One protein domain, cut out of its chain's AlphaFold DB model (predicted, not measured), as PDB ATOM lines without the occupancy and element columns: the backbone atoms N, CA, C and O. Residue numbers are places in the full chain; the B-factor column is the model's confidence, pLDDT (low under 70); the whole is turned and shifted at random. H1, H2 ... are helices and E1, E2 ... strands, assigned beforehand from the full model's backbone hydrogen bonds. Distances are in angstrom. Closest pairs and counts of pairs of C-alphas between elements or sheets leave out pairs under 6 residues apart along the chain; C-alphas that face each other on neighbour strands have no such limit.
ATOM      1  N   ARG A 400      -6.837 -44.324  -0.124       90.25
ATOM      2  CA  ARG A 400      -6.041 -43.927   1.054       90.25
ATOM      3  C   ARG A 400      -6.345 -42.495   1.506       90.25
ATOM      4  O   ARG A 400      -6.181 -41.545   0.742       90.25
ATOM      5  N   PHE A 401      -6.695 -42.341   2.779       91.06
ATOM      6  CA  PHE A 401      -6.999 -41.080   3.455       91.06
ATOM      7  C   PHE A 401      -5.969 -40.838   4.565       91.06
ATOM      8  O   PHE A 401      -6.026 -41.460   5.622       91.06
ATOM      9  N   ARG A 402      -4.980 -39.968   4.318       88.12
ATOM     10  CA  ARG A 402      -3.892 -39.694   5.280       88.12
ATOM     11  C   ARG A 402      -4.366 -38.825   6.444       88.12
ATOM     12  O   ARG A 402      -5.105 -37.863   6.229       88.12
ATOM     13  N   ASP A 403      -3.872 -39.112   7.641       83.81
ATOM     14  CA  ASP A 403      -4.180 -38.367   8.860       83.81
ATOM     15  C   ASP A 403      -3.391 -37.028   8.940       83.81
ATOM     16  O   ASP A 403      -2.210 -36.907   8.575       83.81
ATOM     17  N   ARG A 404      -4.093 -35.963   9.344       77.31
ATOM     18  CA  ARG A 404      -3.593 -34.592   9.551       77.31
ATOM     19  C   ARG A 404      -3.019 -34.394  10.951       77.31
ATOM     20  O   ARG A 404      -2.164 -33.528  11.109       77.31
ATOM     21  N   VAL A 405      -3.442 -35.195  11.924       72.81
ATOM     22  CA  VAL A 405      -2.886 -35.266  13.275       72.81
ATOM     23  C   VAL A 405      -1.702 -36.231  13.261       72.81
ATOM     24  O   VAL A 405      -0.563 -35.771  13.251       72.81
ATOM     25  N   VAL A 406      -1.923 -37.540  13.123       72.62
ATOM     26  CA  VAL A 406      -0.846 -38.544  13.211       72.62
ATOM     27  C   VAL A 406      -0.095 -38.673  11.869       72.62
ATOM     28  O   VAL A 406      -0.708 -39.014  10.862       72.62
ATOM     29  N   PRO A 407       1.229 -38.421  11.772       66.81
ATOM     30  CA  PRO A 407       1.907 -38.348  10.467       66.81
ATOM     31  C   PRO A 407       2.021 -39.657   9.678       66.81
ATOM     32  O   PRO A 407       2.205 -39.604   8.460       66.81
ATOM     33  N   ARG A 408       1.971 -40.797  10.372       76.06
ATOM     34  CA  ARG A 408       2.233 -42.147   9.842       76.06
ATOM     35  C   ARG A 408       0.952 -42.962   9.595       76.06
ATOM     36  O   ARG A 408       0.988 -43.924   8.827       76.06
ATOM     37  N   ARG A 409      -0.174 -42.498  10.155       76.94
ATOM     38  CA  ARG A 409      -1.499 -43.120  10.097       76.94
ATOM     39  C   ARG A 409      -2.272 -42.729   8.834       76.94
ATOM     40  O   ARG A 409      -2.213 -41.593   8.347       76.94
ATOM     41  N   ALA A 410      -3.049 -43.667   8.315       85.25
ATOM     42  CA  ALA A 410      -4.015 -43.452   7.248       85.25
ATOM     43  C   ALA A 410      -5.215 -44.391   7.419       85.25
ATOM     44  O   ALA A 410      -5.143 -45.374   8.142       85.25
ATOM     45  N   VAL A 411      -6.306 -44.123   6.709       87.62
ATOM     46  CA  VAL A 411      -7.388 -45.094   6.494       87.62
ATOM     47  C   VAL A 411      -7.352 -45.553   5.044       87.62
ATOM     48  O   VAL A 411      -7.207 -44.724   4.144       87.62
ATOM     49  N   VAL A 412      -7.502 -46.854   4.807       89.25
ATOM     50  CA  VAL A 412      -7.883 -47.394   3.500       89.25
ATOM     51  C   VAL A 412      -9.361 -47.747   3.536       89.25
ATOM     52  O   VAL A 412      -9.789 -48.518   4.388       89.25
ATOM     53  N   CYS A 413     -10.124 -47.230   2.576       90.56
ATOM     54  CA  CYS A 413     -11.479 -47.697   2.301       90.56
ATOM     55  C   CYS A 413     -11.508 -48.350   0.913       90.56
ATOM     56  O   CYS A 413     -11.312 -47.671  -0.099       90.56
ATOM     57  N   SER A 414     -11.725 -49.665   0.864       89.19
ATOM     58  CA  SER A 414     -12.075 -50.401  -0.355       89.19
ATOM     59  C   SER A 414     -13.611 -50.476  -0.492       89.19
ATOM     60  O   SER A 414     -14.326 -49.927   0.353       89.19
ATOM     61  N   PRO A 415     -14.162 -51.113  -1.544       85.81
ATOM     62  CA  PRO A 415     -15.603 -51.349  -1.645       85.81
ATOM     63  C   PRO A 415     -16.148 -52.313  -0.577       85.81
ATOM     64  O   PRO A 415     -17.290 -52.164  -0.151       85.81
ATOM     65  N   THR A 416     -15.357 -53.304  -0.161       85.31
ATOM     66  CA  THR A 416     -15.787 -54.380   0.751       85.31
ATOM     67  C   THR A 416     -15.333 -54.167   2.189       85.31
ATOM     68  O   THR A 416     -15.995 -54.631   3.111       85.31
ATOM     69  N   ARG A 417     -14.216 -53.465   2.414       88.00
ATOM     70  CA  ARG A 417     -13.585 -53.344   3.734       88.00
ATOM     71  C   ARG A 417     -13.031 -51.950   3.982       88.00
ATOM     72  O   ARG A 417     -12.629 -51.237   3.062       88.00
ATOM     73  N   ILE A 418     -12.946 -51.595   5.254       87.69
ATOM     74  CA  ILE A 418     -12.288 -50.378   5.719       87.69
ATOM     75  C   ILE A 418     -11.330 -50.728   6.847       87.69
ATOM     76  O   ILE A 418     -11.651 -51.535   7.716       87.69
ATOM     77  N   GLY A 419     -10.143 -50.134   6.822       84.69
ATOM     78  CA  GLY A 419      -9.135 -50.355   7.846       84.69
ATOM     79  C   GLY A 419      -8.217 -49.162   8.046       84.69
ATOM     80  O   GLY A 419      -8.012 -48.343   7.147       84.69
ATOM     81  N   VAL A 420      -7.675 -49.063   9.250       78.31
ATOM     82  CA  VAL A 420      -6.635 -48.108   9.615       78.31
ATOM     83  C   VAL A 420      -5.286 -48.754   9.301       78.31
ATOM     84  O   VAL A 420      -5.058 -49.907   9.647       78.31
ATOM     85  N   LEU A 421      -4.395 -48.018   8.644       78.38
ATOM     86  CA  LEU A 421      -2.980 -48.357   8.508       78.38
ATOM     87  C   LEU A 421      -2.159 -47.420   9.393       78.38
ATOM     88  O   LEU A 421      -2.460 -46.224   9.460       78.38
ATOM     89  N   ASP A 422      -1.070 -47.914   9.969       74.25
ATOM     90  CA  ASP A 422       0.015 -47.073  10.483       74.25
ATOM     91  C   ASP A 422       1.365 -47.518   9.900       74.25
ATOM     92  O   ASP A 422       1.521 -48.641   9.420       74.25
ATOM     93  N   THR A 423       2.336 -46.608   9.884       64.94
ATOM     94  CA  THR A 423       3.676 -46.839   9.332       64.94
ATOM     95  C   THR A 423       4.684 -46.918  10.471       64.94
ATOM     96  O   THR A 423       5.262 -45.905  10.878       64.94
ATOM     97  N   VAL A 424       4.914 -48.123  10.985       52.41
ATOM     98  CA  VAL A 424       5.955 -48.376  11.984       52.41
ATOM     99  C   VAL A 424       7.323 -48.118  11.342       52.41
ATOM    100  O   VAL A 424       7.573 -48.471  10.187       52.41
ATOM    101  N   VAL A 425       8.214 -47.452  12.081       43.72
ATOM    102  CA  VAL A 425       9.615 -47.275  11.679       43.72
ATOM    103  C   VAL A 425      10.456 -48.142  12.592       43.72
ATOM    104  O   VAL A 425      10.754 -47.764  13.723       43.72
ATOM    105  N   GLU A 426      10.796 -49.313  12.087       38.03
ATOM    106  CA  GLU A 426      11.607 -50.305  12.766       38.03
ATOM    107  C   GLU A 426      13.081 -49.894  12.667       38.03
ATOM    108  O   GLU A 426      13.649 -49.793  11.576       38.03
ATOM    109  N   LYS A 427      13.710 -49.607  13.812       29.62
ATOM    110  CA  LYS A 427      15.146 -49.305  13.882       29.62
ATOM    111  C   LYS A 427      15.952 -50.605  13.821       29.62
ATOM    112  O   LYS A 427      16.364 -51.131  14.848       29.62
ATOM    113  N   HIS A 428      16.184 -51.104  12.613       33.09
ATOM    114  CA  HIS A 428      17.169 -52.154  12.372       33.09
ATOM    115  C   HIS A 428      18.596 -51.577  12.362       33.09
ATOM    116  O   HIS A 428      18.808 -50.415  12.006       33.09
ATOM    117  N   TRP A 429      19.592 -52.412  12.671       29.72
ATOM    118  CA  TRP A 429      21.018 -52.059  12.557       29.72
ATOM    119  C   TRP A 429      21.443 -51.750  11.108       29.72
ATOM    120  O   TRP A 429      22.359 -50.966  10.888       29.72
ATOM    121  N   ALA A 430      20.722 -52.290  10.118       31.41
ATOM    122  CA  ALA A 430      20.861 -51.955   8.696       31.41
ATOM    123  C   ALA A 430      20.138 -50.649   8.279       31.41
ATOM    124  O   ALA A 430      20.052 -50.340   7.092       31.41
ATOM    125  N   GLY A 431      19.592 -49.887   9.234       30.95
ATOM    126  CA  GLY A 431      18.857 -48.644   9.002       30.95
ATOM    127  C   GLY A 431      17.341 -48.746   9.255       30.95
ATOM    128  O   GLY A 431      16.807 -49.820   9.536       30.95
ATOM    129  N   PRO A 432      16.618 -47.611   9.187       38.06
ATOM    130  CA  PRO A 432      15.203 -47.535   9.548       38.06
ATOM    131  C   PRO A 432      14.290 -48.142   8.468       38.06
ATOM    132  O   PRO A 432      13.938 -47.475   7.487       38.06
ATOM    133  N   ARG A 433      13.837 -49.383   8.671       42.75
ATOM    134  CA  ARG A 433      12.850 -50.036   7.798       42.75
ATOM    135  C   ARG A 433      11.459 -49.461   8.081       42.75
ATOM    136  O   ARG A 433      11.079 -49.243   9.229       42.75
ATOM    137  N   ARG A 434      10.686 -49.175   7.029       50.75
ATOM    138  CA  ARG A 434       9.290 -48.717   7.151       50.75
ATOM    139  C   ARG A 434       8.360 -49.888   6.891       50.75
ATOM    140  O   ARG A 434       8.289 -50.357   5.758       50.75
ATOM    141  N   LEU A 435       7.659 -50.329   7.926       51.78
ATOM    142  CA  LEU A 435       6.709 -51.433   7.867       51.78
ATOM    143  C   LEU A 435       5.301 -50.850   8.017       51.78
ATOM    144  O   LEU A 435       5.022 -50.100   8.951       51.78
ATOM    145  N   VAL A 436       4.434 -51.117   7.042       58.88
ATOM    146  CA  VAL A 436       3.034 -50.677   7.073       58.88
ATOM    147  C   VAL A 436       2.218 -51.795   7.700       58.88
ATOM    148  O   VAL A 436       2.317 -52.932   7.255       58.88
ATOM    149  N   VAL A 437       1.447 -51.469   8.734       58.12
ATOM    150  CA  VAL A 437       0.649 -52.429   9.504       58.12
ATOM    151  C   VAL A 437      -0.811 -52.001   9.450       58.12
ATOM    152  O   VAL A 437      -1.126 -50.854   9.775       58.12
ATOM    153  N   THR A 438      -1.712 -52.911   9.077       63.62
ATOM    154  CA  THR A 438      -3.154 -52.726   9.291       63.62
ATOM    155  C   THR A 438      -3.456 -52.799  10.791       63.62
ATOM    156  O   THR A 438      -3.319 -53.850  11.406       63.62
ATOM    157  N   THR A 439      -3.841 -51.671  11.393       57.19
ATOM    158  CA  THR A 439      -4.013 -51.518  12.847       57.19
ATOM    159  C   THR A 439      -5.427 -51.774  13.355       57.19
ATOM    160  O   THR A 439      -5.629 -52.042  14.535       57.19
ATOM    161  N   SER A 440      -6.411 -51.717  12.465       68.31
ATOM    162  CA  SER A 440      -7.726 -52.328  12.644       68.31
ATOM    163  C   SER A 440      -8.422 -52.407  11.291       68.31
ATOM    164  O   SER A 440      -8.125 -51.622  10.387       68.31
ATOM    165  N   SER A 441      -9.351 -53.346  11.119       80.56
ATOM    166  CA  SER A 441     -10.199 -53.399   9.927       80.56
ATOM    167  C   SER A 441     -11.531 -54.073  10.227       80.56
ATOM    168  O   SER A 441     -11.570 -54.956  11.076       80.56
ATOM    169  N   VAL A 442     -12.572 -53.692   9.490       79.00
ATOM    170  CA  VAL A 442     -13.878 -54.367   9.462       79.00
ATOM    171  C   VAL A 442     -14.319 -54.568   8.009       79.00
ATOM    172  O   VAL A 442     -13.878 -53.845   7.105       79.00
ATOM    173  N   ALA A 443     -15.187 -55.551   7.773       86.50
ATOM    174  CA  ALA A 443     -15.843 -55.767   6.485       86.50
ATOM    175  C   ALA A 443     -17.266 -55.203   6.508       86.50
ATOM    176  O   ALA A 443     -17.991 -55.422   7.474       86.50
ATOM    177  N   PHE A 444     -17.655 -54.438   5.480       89.25
ATOM    178  CA  PHE A 444     -18.899 -53.655   5.486       89.25
ATOM    179  C   PHE A 444     -20.159 -54.529   5.612       89.25
ATOM    180  O   PHE A 444     -21.117 -54.121   6.258       89.25
ATOM    181  N   ASP A 445     -20.123 -55.744   5.069       87.06
ATOM    182  CA  ASP A 445     -21.153 -56.790   5.157       87.06
ATOM    183  C   ASP A 445     -21.255 -57.476   6.538       87.06
ATOM    184  O   ASP A 445     -22.221 -58.196   6.816       87.06
ATOM    185  N   GLN A 446     -20.270 -57.249   7.414       82.81
ATOM    186  CA  GLN A 446     -20.214 -57.792   8.774       82.81
ATOM    187  C   GLN A 446     -20.498 -56.740   9.856       82.81
ATOM    188  O   GLN A 446     -20.611 -57.111  11.023       82.81
ATOM    189  N   ILE A 447     -20.625 -55.450   9.513       78.50
ATOM    190  CA  ILE A 447     -20.892 -54.380  10.491       78.50
ATOM    191  C   ILE A 447     -22.311 -54.536  11.054       78.50
ATOM    192  O   ILE A 447     -23.290 -54.518  10.312       78.50
ATOM    193  N   VAL A 448     -22.417 -54.651  12.379       69.75
ATOM    194  CA  VAL A 448     -23.693 -54.766  13.113       69.75
ATOM    195  C   VAL A 448     -24.079 -53.493  13.853       69.75
ATOM    196  O   VAL A 448     -25.248 -53.313  14.183       69.75
ATOM    197  N   LEU A 449     -23.113 -52.611  14.127       69.19
ATOM    198  CA  LEU A 449     -23.334 -51.407  14.917       69.19
ATOM    199  C   LEU A 449     -22.446 -50.246  14.455       69.19
ATOM    200  O   LEU A 449     -21.236 -50.387  14.267       69.19
ATOM    201  N   LEU A 450     -23.060 -49.069  14.349       68.00
ATOM    202  CA  LEU A 450     -22.396 -47.774  14.243       68.00
ATOM    203  C   LEU A 450     -22.491 -47.040  15.584       68.00
ATOM    204  O   LEU A 450     -23.544 -47.027  16.225       68.00
ATOM    205  N   VAL A 451     -21.421 -46.360  15.987       72.31
ATOM    206  CA  VAL A 451     -21.436 -45.416  17.114       72.31
ATOM    207  C   VAL A 451     -20.981 -44.053  16.606       72.31
ATOM    208  O   VAL A 451     -19.790 -43.830  16.388       72.31
ATOM    209  N   HIS A 452     -21.930 -43.147  16.388       73.44
ATOM    210  CA  HIS A 452     -21.666 -41.776  15.950       73.44
ATOM    211  C   HIS A 452     -21.456 -40.854  17.152       73.44
ATOM    212  O   HIS A 452     -22.284 -40.829  18.061       73.44
ATOM    213  N   THR A 453     -20.415 -40.028  17.113       75.81
ATOM    214  CA  THR A 453     -20.214 -38.900  18.033       75.81
ATOM    215  C   THR A 453     -20.497 -37.621  17.249       75.81
ATOM    216  O   THR A 453     -19.622 -37.105  16.549       75.81
ATOM    217  N   GLY A 454     -21.750 -37.158  17.290       77.88
ATOM    218  CA  GLY A 454     -22.244 -36.057  16.455       77.88
ATOM    219  C   GLY A 454     -21.895 -36.207  14.965       77.88
ATOM    220  O   GLY A 454     -22.082 -37.263  14.362       77.88
ATOM    221  N   ASP A 455     -21.362 -35.140  14.369       78.44
ATOM    222  CA  ASP A 455     -20.794 -35.118  13.017       78.44
ATOM    223  C   ASP A 455     -19.271 -35.360  12.987       78.44
ATOM    224  O   ASP A 455     -18.656 -35.286  11.921       78.44
ATOM    225  N   GLN A 456     -18.669 -35.639  14.149       75.50
ATOM    226  CA  GLN A 456     -17.239 -35.502  14.428       75.50
ATOM    227  C   GLN A 456     -16.448 -36.793  14.199       75.50
ATOM    228  O   GLN A 456     -15.329 -36.761  13.671       75.50
ATOM    229  N   ALA A 457     -17.032 -37.926  14.596       78.19
ATOM    230  CA  ALA A 457     -16.450 -39.253  14.453       78.19
ATOM    231  C   ALA A 457     -17.528 -40.343  14.354       78.19
ATOM    232  O   ALA A 457     -18.634 -40.183  14.871       78.19
ATOM    233  N   THR A 458     -17.176 -41.472  13.741       74.25
ATOM    234  CA  THR A 458     -17.975 -42.707  13.752       74.25
ATOM    235  C   THR A 458     -17.068 -43.882  14.101       74.25
ATOM    236  O   THR A 458     -15.988 -44.003  13.526       74.25
ATOM    237  N   SER A 459     -17.500 -44.764  15.000       77.81
ATOM    238  CA  SER A 459     -16.909 -46.100  15.150       77.81
ATOM    239  C   SER A 459     -17.798 -47.144  14.490       77.81
ATOM    240  O   SER A 459     -19.016 -47.108  14.640       77.81
ATOM    241  N   LEU A 460     -17.170 -48.047  13.747       75.88
ATOM    242  CA  LEU A 460     -17.787 -49.198  13.094       75.88
ATOM    243  C   LEU A 460     -17.483 -50.439  13.932       75.88
ATOM    244  O   LEU A 460     -16.328 -50.586  14.332       75.88
ATOM    245  N   VAL A 461     -18.466 -51.304  14.186       62.94
ATOM    246  CA  VAL A 461     -18.294 -52.557  14.945       62.94
ATOM    247  C   VAL A 461     -18.939 -53.717  14.188       62.94
ATOM    248  O   VAL A 461     -20.089 -53.606  13.752       62.94
ATOM    249  N   ASP A 462     -18.210 -54.820  14.020       75.44
ATOM    250  CA  ASP A 462     -18.670 -56.010  13.297       75.44
ATOM    251  C   ASP A 462     -19.141 -57.169  14.193       75.44
ATOM    252  O   ASP A 462     -19.095 -57.098  15.423       75.44
ATOM    253  N   ARG A 463     -19.646 -58.241  13.560       60.09
ATOM    254  CA  ARG A 463     -20.122 -59.472  14.225       60.09
ATOM    255  C   ARG A 463     -19.081 -60.132  15.138       60.09
ATOM    256  O   ARG A 463     -19.472 -60.885  16.021       60.09
ATOM    257  N   GLN A 464     -17.790 -59.872  14.933       57.00
ATOM    258  CA  GLN A 464     -16.688 -60.410  15.738       57.00
ATOM    259  C   GLN A 464     -16.221 -59.410  16.814       57.00
ATOM    260  O   GLN A 464     -15.163 -59.593  17.412       57.00
ATOM    261  N   LEU A 465     -16.991 -58.336  17.045       49.31
ATOM    262  CA  LEU A 465     -16.672 -57.202  17.921       49.31
ATOM    263  C   LEU A 465     -15.380 -56.454  17.535       49.31
ATOM    264  O   LEU A 465     -14.914 -55.589  18.282       49.31
ATOM    265  N   SER A 466     -14.829 -56.714  16.345       58.88
ATOM    266  CA  SER A 466     -13.731 -55.916  15.802       58.88
ATOM    267  C   SER A 466     -14.253 -54.533  15.429       58.88
ATOM    268  O   SER A 466     -15.390 -54.379  14.975       58.88
ATOM    269  N   SER A 467     -13.437 -53.498  15.654       63.94
ATOM    270  CA  SER A 467     -13.887 -52.116  15.477       63.94
ATOM    271  C   SER A 467     -12.878 -51.178  14.817       63.94
ATOM    272  O   SER A 467     -11.657 -51.311  14.933       63.94
ATOM    273  N   VAL A 468     -13.420 -50.200  14.087       75.00
ATOM    274  CA  VAL A 468     -12.678 -49.166  13.354       75.00
ATOM    275  C   VAL A 468     -13.267 -47.797  13.694       75.00
ATOM    276  O   VAL A 468     -14.352 -47.443  13.235       75.00
ATOM    277  N   SER A 469     -12.541 -47.015  14.497       77.25
ATOM    278  CA  SER A 469     -12.909 -45.641  14.873       77.25
ATOM    279  C   SER A 469     -12.332 -44.603  13.905       77.25
ATOM    280  O   SER A 469     -11.130 -44.577  13.623       77.25
ATOM    281  N   LEU A 470     -13.195 -43.716  13.406       78.25
ATOM    282  CA  LEU A 470     -12.909 -42.782  12.320       78.25
ATOM    283  C   LEU A 470     -13.229 -41.337  12.723       78.25
ATOM    284  O   LEU A 470     -14.382 -40.914  12.693       78.25
ATOM    285  N   THR A 471     -12.197 -40.552  13.041       83.19
ATOM    286  CA  THR A 471     -12.316 -39.104  13.284       83.19
ATOM    287  C   THR A 471     -12.335 -38.327  11.971       83.19
ATOM    288  O   THR A 471     -11.301 -38.159  11.318       83.19
ATOM    289  N   TRP A 472     -13.488 -37.787  11.580       85.06
ATOM    290  CA  TRP A 472     -13.657 -37.151  10.270       85.06
ATOM    291  C   TRP A 472     -12.798 -35.891  10.088       85.06
ATOM    292  O   TRP A 472     -12.232 -35.684   9.015       85.06
ATOM    293  N   GLY A 473     -12.630 -35.078  11.136       78.38
ATOM    294  CA  GLY A 473     -11.783 -33.876  11.095       78.38
ATOM    295  C   GLY A 473     -10.282 -34.162  10.912       78.38
ATOM    296  O   GLY A 473      -9.563 -33.350  10.313       78.38
ATOM    297  N   ALA A 474      -9.819 -35.329  11.374       77.12
ATOM    298  CA  ALA A 474      -8.415 -35.730  11.335       77.12
ATOM    299  C   ALA A 474      -7.962 -36.130   9.924       77.12
ATOM    300  O   ALA A 474      -6.840 -35.823   9.533       77.12
ATOM    301  N   TYR A 475      -8.811 -36.749   9.103       84.56
ATOM    302  CA  TYR A 475      -8.382 -37.239   7.788       84.56
ATOM    303  C   TYR A 475      -8.395 -36.160   6.691       84.56
ATOM    304  O   TYR A 475      -9.321 -35.351   6.559       84.56
ATOM    305  N   ARG A 476      -7.379 -36.173   5.816       83.50
ATOM    306  CA  ARG A 476      -7.425 -35.438   4.541       83.50
ATOM    307  C   ARG A 476      -8.602 -35.971   3.715       83.50
ATOM    308  O   ARG A 476      -8.665 -37.166   3.458       83.50
ATOM    309  N   ALA A 477      -9.504 -35.079   3.302       89.06
ATOM    310  CA  ALA A 477     -10.784 -35.412   2.664       89.06
ATOM    311  C   ALA A 477     -11.732 -36.281   3.527       89.06
ATOM    312  O   ALA A 477     -12.500 -37.078   2.988       89.06
ATOM    313  N   GLY A 478     -11.738 -36.097   4.855       87.75
ATOM    314  CA  GLY A 478     -12.614 -36.832   5.778       87.75
ATOM    315  C   GLY A 478     -14.115 -36.780   5.453       87.75
ATOM    316  O   GLY A 478     -14.785 -37.792   5.592       87.75
ATOM    317  N   GLN A 479     -14.641 -35.677   4.900       90.81
ATOM    318  CA  GLN A 479     -16.028 -35.605   4.393       90.81
ATOM    319  C   GLN A 479     -16.312 -36.546   3.202       90.81
ATOM    320  O   GLN A 479     -17.462 -36.896   2.942       90.81
ATOM    321  N   HIS A 480     -15.290 -36.935   2.434       92.56
ATOM    322  CA  HIS A 480     -15.437 -37.930   1.370       92.56
ATOM    323  C   HIS A 480     -15.312 -39.355   1.920       92.56
ATOM    324  O   HIS A 480     -16.111 -40.200   1.535       92.56
ATOM    325  N   LEU A 481     -14.399 -39.599   2.872       92.56
ATOM    326  CA  LEU A 481     -14.349 -40.871   3.606       92.56
ATOM    327  C   LEU A 481     -15.681 -41.140   4.322       92.56
ATOM    328  O   LEU A 481     -16.234 -42.222   4.178       92.56
ATOM    329  N   ARG A 482     -16.228 -40.134   5.015       93.31
ATOM    330  CA  ARG A 482     -17.545 -40.203   5.649       93.31
ATOM    331  C   ARG A 482     -18.628 -40.588   4.647       93.31
ATOM    332  O   ARG A 482     -19.310 -41.571   4.868       93.31
ATOM    333  N   ARG A 483     -18.734 -39.898   3.503       93.19
ATOM    334  CA  ARG A 483     -19.703 -40.271   2.453       93.19
ATOM    335  C   ARG A 483     -19.501 -41.688   1.904       93.19
ATOM    336  O   ARG A 483     -20.487 -42.310   1.532       93.19
ATOM    337  N   MET A 484     -18.271 -42.204   1.849       92.75
ATOM    338  CA  MET A 484     -18.027 -43.605   1.480       92.75
ATOM    339  C   MET A 484     -18.512 -44.580   2.559       92.75
ATOM    340  O   MET A 484     -19.086 -45.603   2.209       92.75
ATOM    341  N   VAL A 485     -18.307 -44.269   3.841       92.62
ATOM    342  CA  VAL A 485     -18.750 -45.103   4.970       92.62
ATOM    343  C   VAL A 485     -20.266 -45.045   5.134       92.62
ATOM    344  O   VAL A 485     -20.906 -46.086   5.064       92.62
ATOM    345  N   ASP A 486     -20.847 -43.848   5.236       93.38
ATOM    346  CA  ASP A 486     -22.288 -43.623   5.393       93.38
ATOM    347  C   ASP A 486     -23.090 -44.312   4.258       93.38
ATOM    348  O   ASP A 486     -24.148 -44.884   4.507       93.38
ATOM    349  N   ALA A 487     -22.560 -44.344   3.024       92.75
ATOM    350  CA  ALA A 487     -23.167 -45.043   1.879       92.75
ATOM    351  C   ALA A 487     -22.932 -46.571   1.845       92.75
ATOM    352  O   ALA A 487     -23.562 -47.265   1.050       92.75
ATOM    353  N   ARG A 488     -22.020 -47.104   2.667       91.62
ATOM    354  CA  ARG A 488     -21.738 -48.547   2.813       91.62
ATOM    355  C   ARG A 488     -22.370 -49.152   4.068       91.62
ATOM    356  O   ARG A 488     -22.453 -50.369   4.156       91.62
ATOM    357  N   THR A 489     -22.830 -48.323   5.004       92.75
ATOM    358  CA  THR A 489     -23.473 -48.737   6.262       92.75
ATOM    359  C   THR A 489     -24.953 -48.344   6.335       92.75
ATOM    360  O   THR A 489     -25.509 -48.180   7.421       92.75
ATOM    361  N   VAL A 490     -25.603 -48.166   5.181       92.50
ATOM    362  CA  VAL A 490     -27.048 -47.906   5.093       92.50
ATOM    363  C   VAL A 490     -27.813 -49.088   5.696       92.50
ATOM    364  O   VAL A 490     -27.582 -50.231   5.317       92.50
ATOM    365  N   GLY A 491     -28.721 -48.813   6.635       84.81
ATOM    366  CA  GLY A 491     -29.514 -49.837   7.328       84.81
ATOM    367  C   GLY A 491     -28.831 -50.494   8.536       84.81
ATOM    368  O   GLY A 491     -29.495 -51.234   9.258       84.81
ATOM    369  N   VAL A 492     -27.554 -50.206   8.811       85.69
ATOM    370  CA  VAL A 492     -26.878 -50.691  10.027       85.69
ATOM    371  C   VAL A 492     -27.394 -49.915  11.257       85.69
ATOM    372  O   VAL A 492     -27.440 -48.681  11.209       85.69
ATOM    373  N   PRO A 493     -27.758 -50.588  12.370       77.94
ATOM    374  CA  PRO A 493     -28.131 -49.939  13.629       77.94
ATOM    375  C   PRO A 493     -27.087 -48.926  14.119       77.94
ATOM    376  O   PRO A 493     -25.884 -49.184  14.064       77.94
ATOM    377  N   ALA A 494     -27.537 -47.774  14.625       81.31
ATOM    378  CA  ALA A 494     -26.656 -46.648  14.928       81.31
ATOM    379  C   ALA A 494     -26.967 -45.975  16.276       81.31
ATOM    380  O   ALA A 494     -27.986 -45.300  16.430       81.31
ATOM    381  N   ILE A 495     -26.042 -46.089  17.231       70.81
ATOM    382  CA  ILE A 495     -26.064 -45.334  18.491       70.81
ATOM    383  C   ILE A 495     -25.502 -43.930  18.238       70.81
ATOM    384  O   ILE A 495     -24.475 -43.766  17.576       70.81
ATOM    385  N   ARG A 496     -26.156 -42.904  18.794       76.31
ATOM    386  CA  ARG A 496     -25.704 -41.506  18.728       76.31
ATOM    387  C   ARG A 496     -25.267 -41.023  20.107       76.31
ATOM    388  O   ARG A 496     -26.037 -41.084  21.059       76.31
ATOM    389  N   ARG A 497     -24.038 -40.518  20.194       68.12
ATOM    390  CA  ARG A 497     -23.463 -39.809  21.343       68.12
ATOM    391  C   ARG A 497     -23.406 -38.303  21.040       68.12
ATOM    392  O   ARG A 497     -23.249 -37.939  19.866       68.12
ATOM    393  N   PRO A 498     -23.516 -37.426  22.055       68.56
ATOM    394  CA  PRO A 498     -23.363 -35.988  21.857       68.56
ATOM    395  C   PRO A 498     -21.963 -35.649  21.303       68.56
ATOM    396  O   PRO A 498     -20.995 -36.337  21.636       68.56
ATOM    397  N   PRO A 499     -21.830 -34.614  20.454       71.25
ATOM    398  CA  PRO A 499     -20.528 -34.110  20.022       71.25
ATOM    399  C   PRO A 499     -19.748 -33.522  21.206       71.25
ATOM    400  O   PRO A 499     -20.329 -32.861  22.065       71.25
ATOM    401  N   ASN A 500     -18.424 -33.690  21.224       73.75
ATOM    402  CA  ASN A 500     -17.566 -32.988  22.180       73.75
ATOM    403  C   ASN A 500     -17.408 -31.520  21.713       73.75
ATOM    404  O   ASN A 500     -16.905 -31.298  20.604       73.75
ATOM    405  N   PRO A 501     -17.799 -30.503  22.509       70.62
ATOM    406  CA  PRO A 501     -17.716 -29.100  22.096       70.62
ATOM    407  C   PRO A 501     -16.271 -28.608  21.900       70.62
ATOM    408  O   PRO A 501     -16.021 -27.769  21.036       70.62
TER     409      PRO A 501
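AT A GLANCE: This is residues 400 to 501 of the 713 residues of an uncharacterized protein of Plantactinospora sp. CNZ321 (UniProt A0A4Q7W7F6). Two four-stranded sheets meet at an angle with one short helix, H1, set over both, and the far part of the long hairpin E3 and E4 sticks out from this body as an arm, with residues 429 and 430 at its tip. The base of that hairpin comes close to E7, at the edge of the second sheet. The printed part has 102 residues, in the order E1 E2 E3 E4 E5 E6 E7 H1 E8, and its class is mostly strand. One sheet runs E1 E2 E3 E4, antiparallel; the other runs E7 E6 E5 E8, mixed. The whole is compact, with a radius of gyration of the C-alphas of 14.8 A, yet elongated, spanning 50 by 32 by 20 A.

IN THESE COORDINATES: In the first sheet, E1 holds residues 400 to 402, starting at C-alpha 400 (-6.041, -43.927, 1.054), and E2 residues 410 to 413. E3, residues 417 to 428, is 32.0 A long; E4, residues 431 to 443, is 35.5 A, starting at C-alpha 431 (18.857, -48.644, 9.002). In the second, E5 is residues 447 to 453, 17.2 A; E6 457 to 462, 16.9 A; E7 467 to 471, 13.3 A; and E8 494 to 497, ending at C-alpha 497 (-23.463, -39.809, 21.343). H1, residues 478 to 486, is 11.8 A long.

HOW THE PARTS SIT: E1 E2 E3 E4 form a meander, each strand the antiparallel neighbour of the one before; E5 E6 E7 form another. N 401 and O 411 are 2.8 A apart between E1 and E2, N 412 and O 419 2.8 A between E2 and E3, and N 424 and O 435 2.8 A in the hairpin E3 and E4. In the second sheet, within hydrogen-bond range are N 460 and O 468 between E7 and E6 at 2.9 A, N 451 and O 459 between E6 and E5 at 2.9 A, and N 497 and O 452 between the parallel neighbours E8 and E5 at 2.8 A. The closest C-alphas of E4 and E7 are those of Ser 440 and Val 468, 5.9 A. H1 is on both sheets: over E1 and E2, E1 only just with 3 of its C-alphas, at a height of 10.2 A, and over E7 and E6 at 9.8 A. E7, H1 and E8 make a split strand-helix-strand unit, two strands running the same way with E6 and E5 between them, and its crossover is right-handed. In H1 every O i to N i+4 pair is within hydrogen-bond range.

THE WHOLE: The C-alphas of Trp 429 and Gly 491 are the two farthest apart, 50.9 A. The printed part has no cut and no long link. The mean pLDDT of the printed part is 74.1; 30 residues are under 70, among them 423 to 440 and 463 to 467.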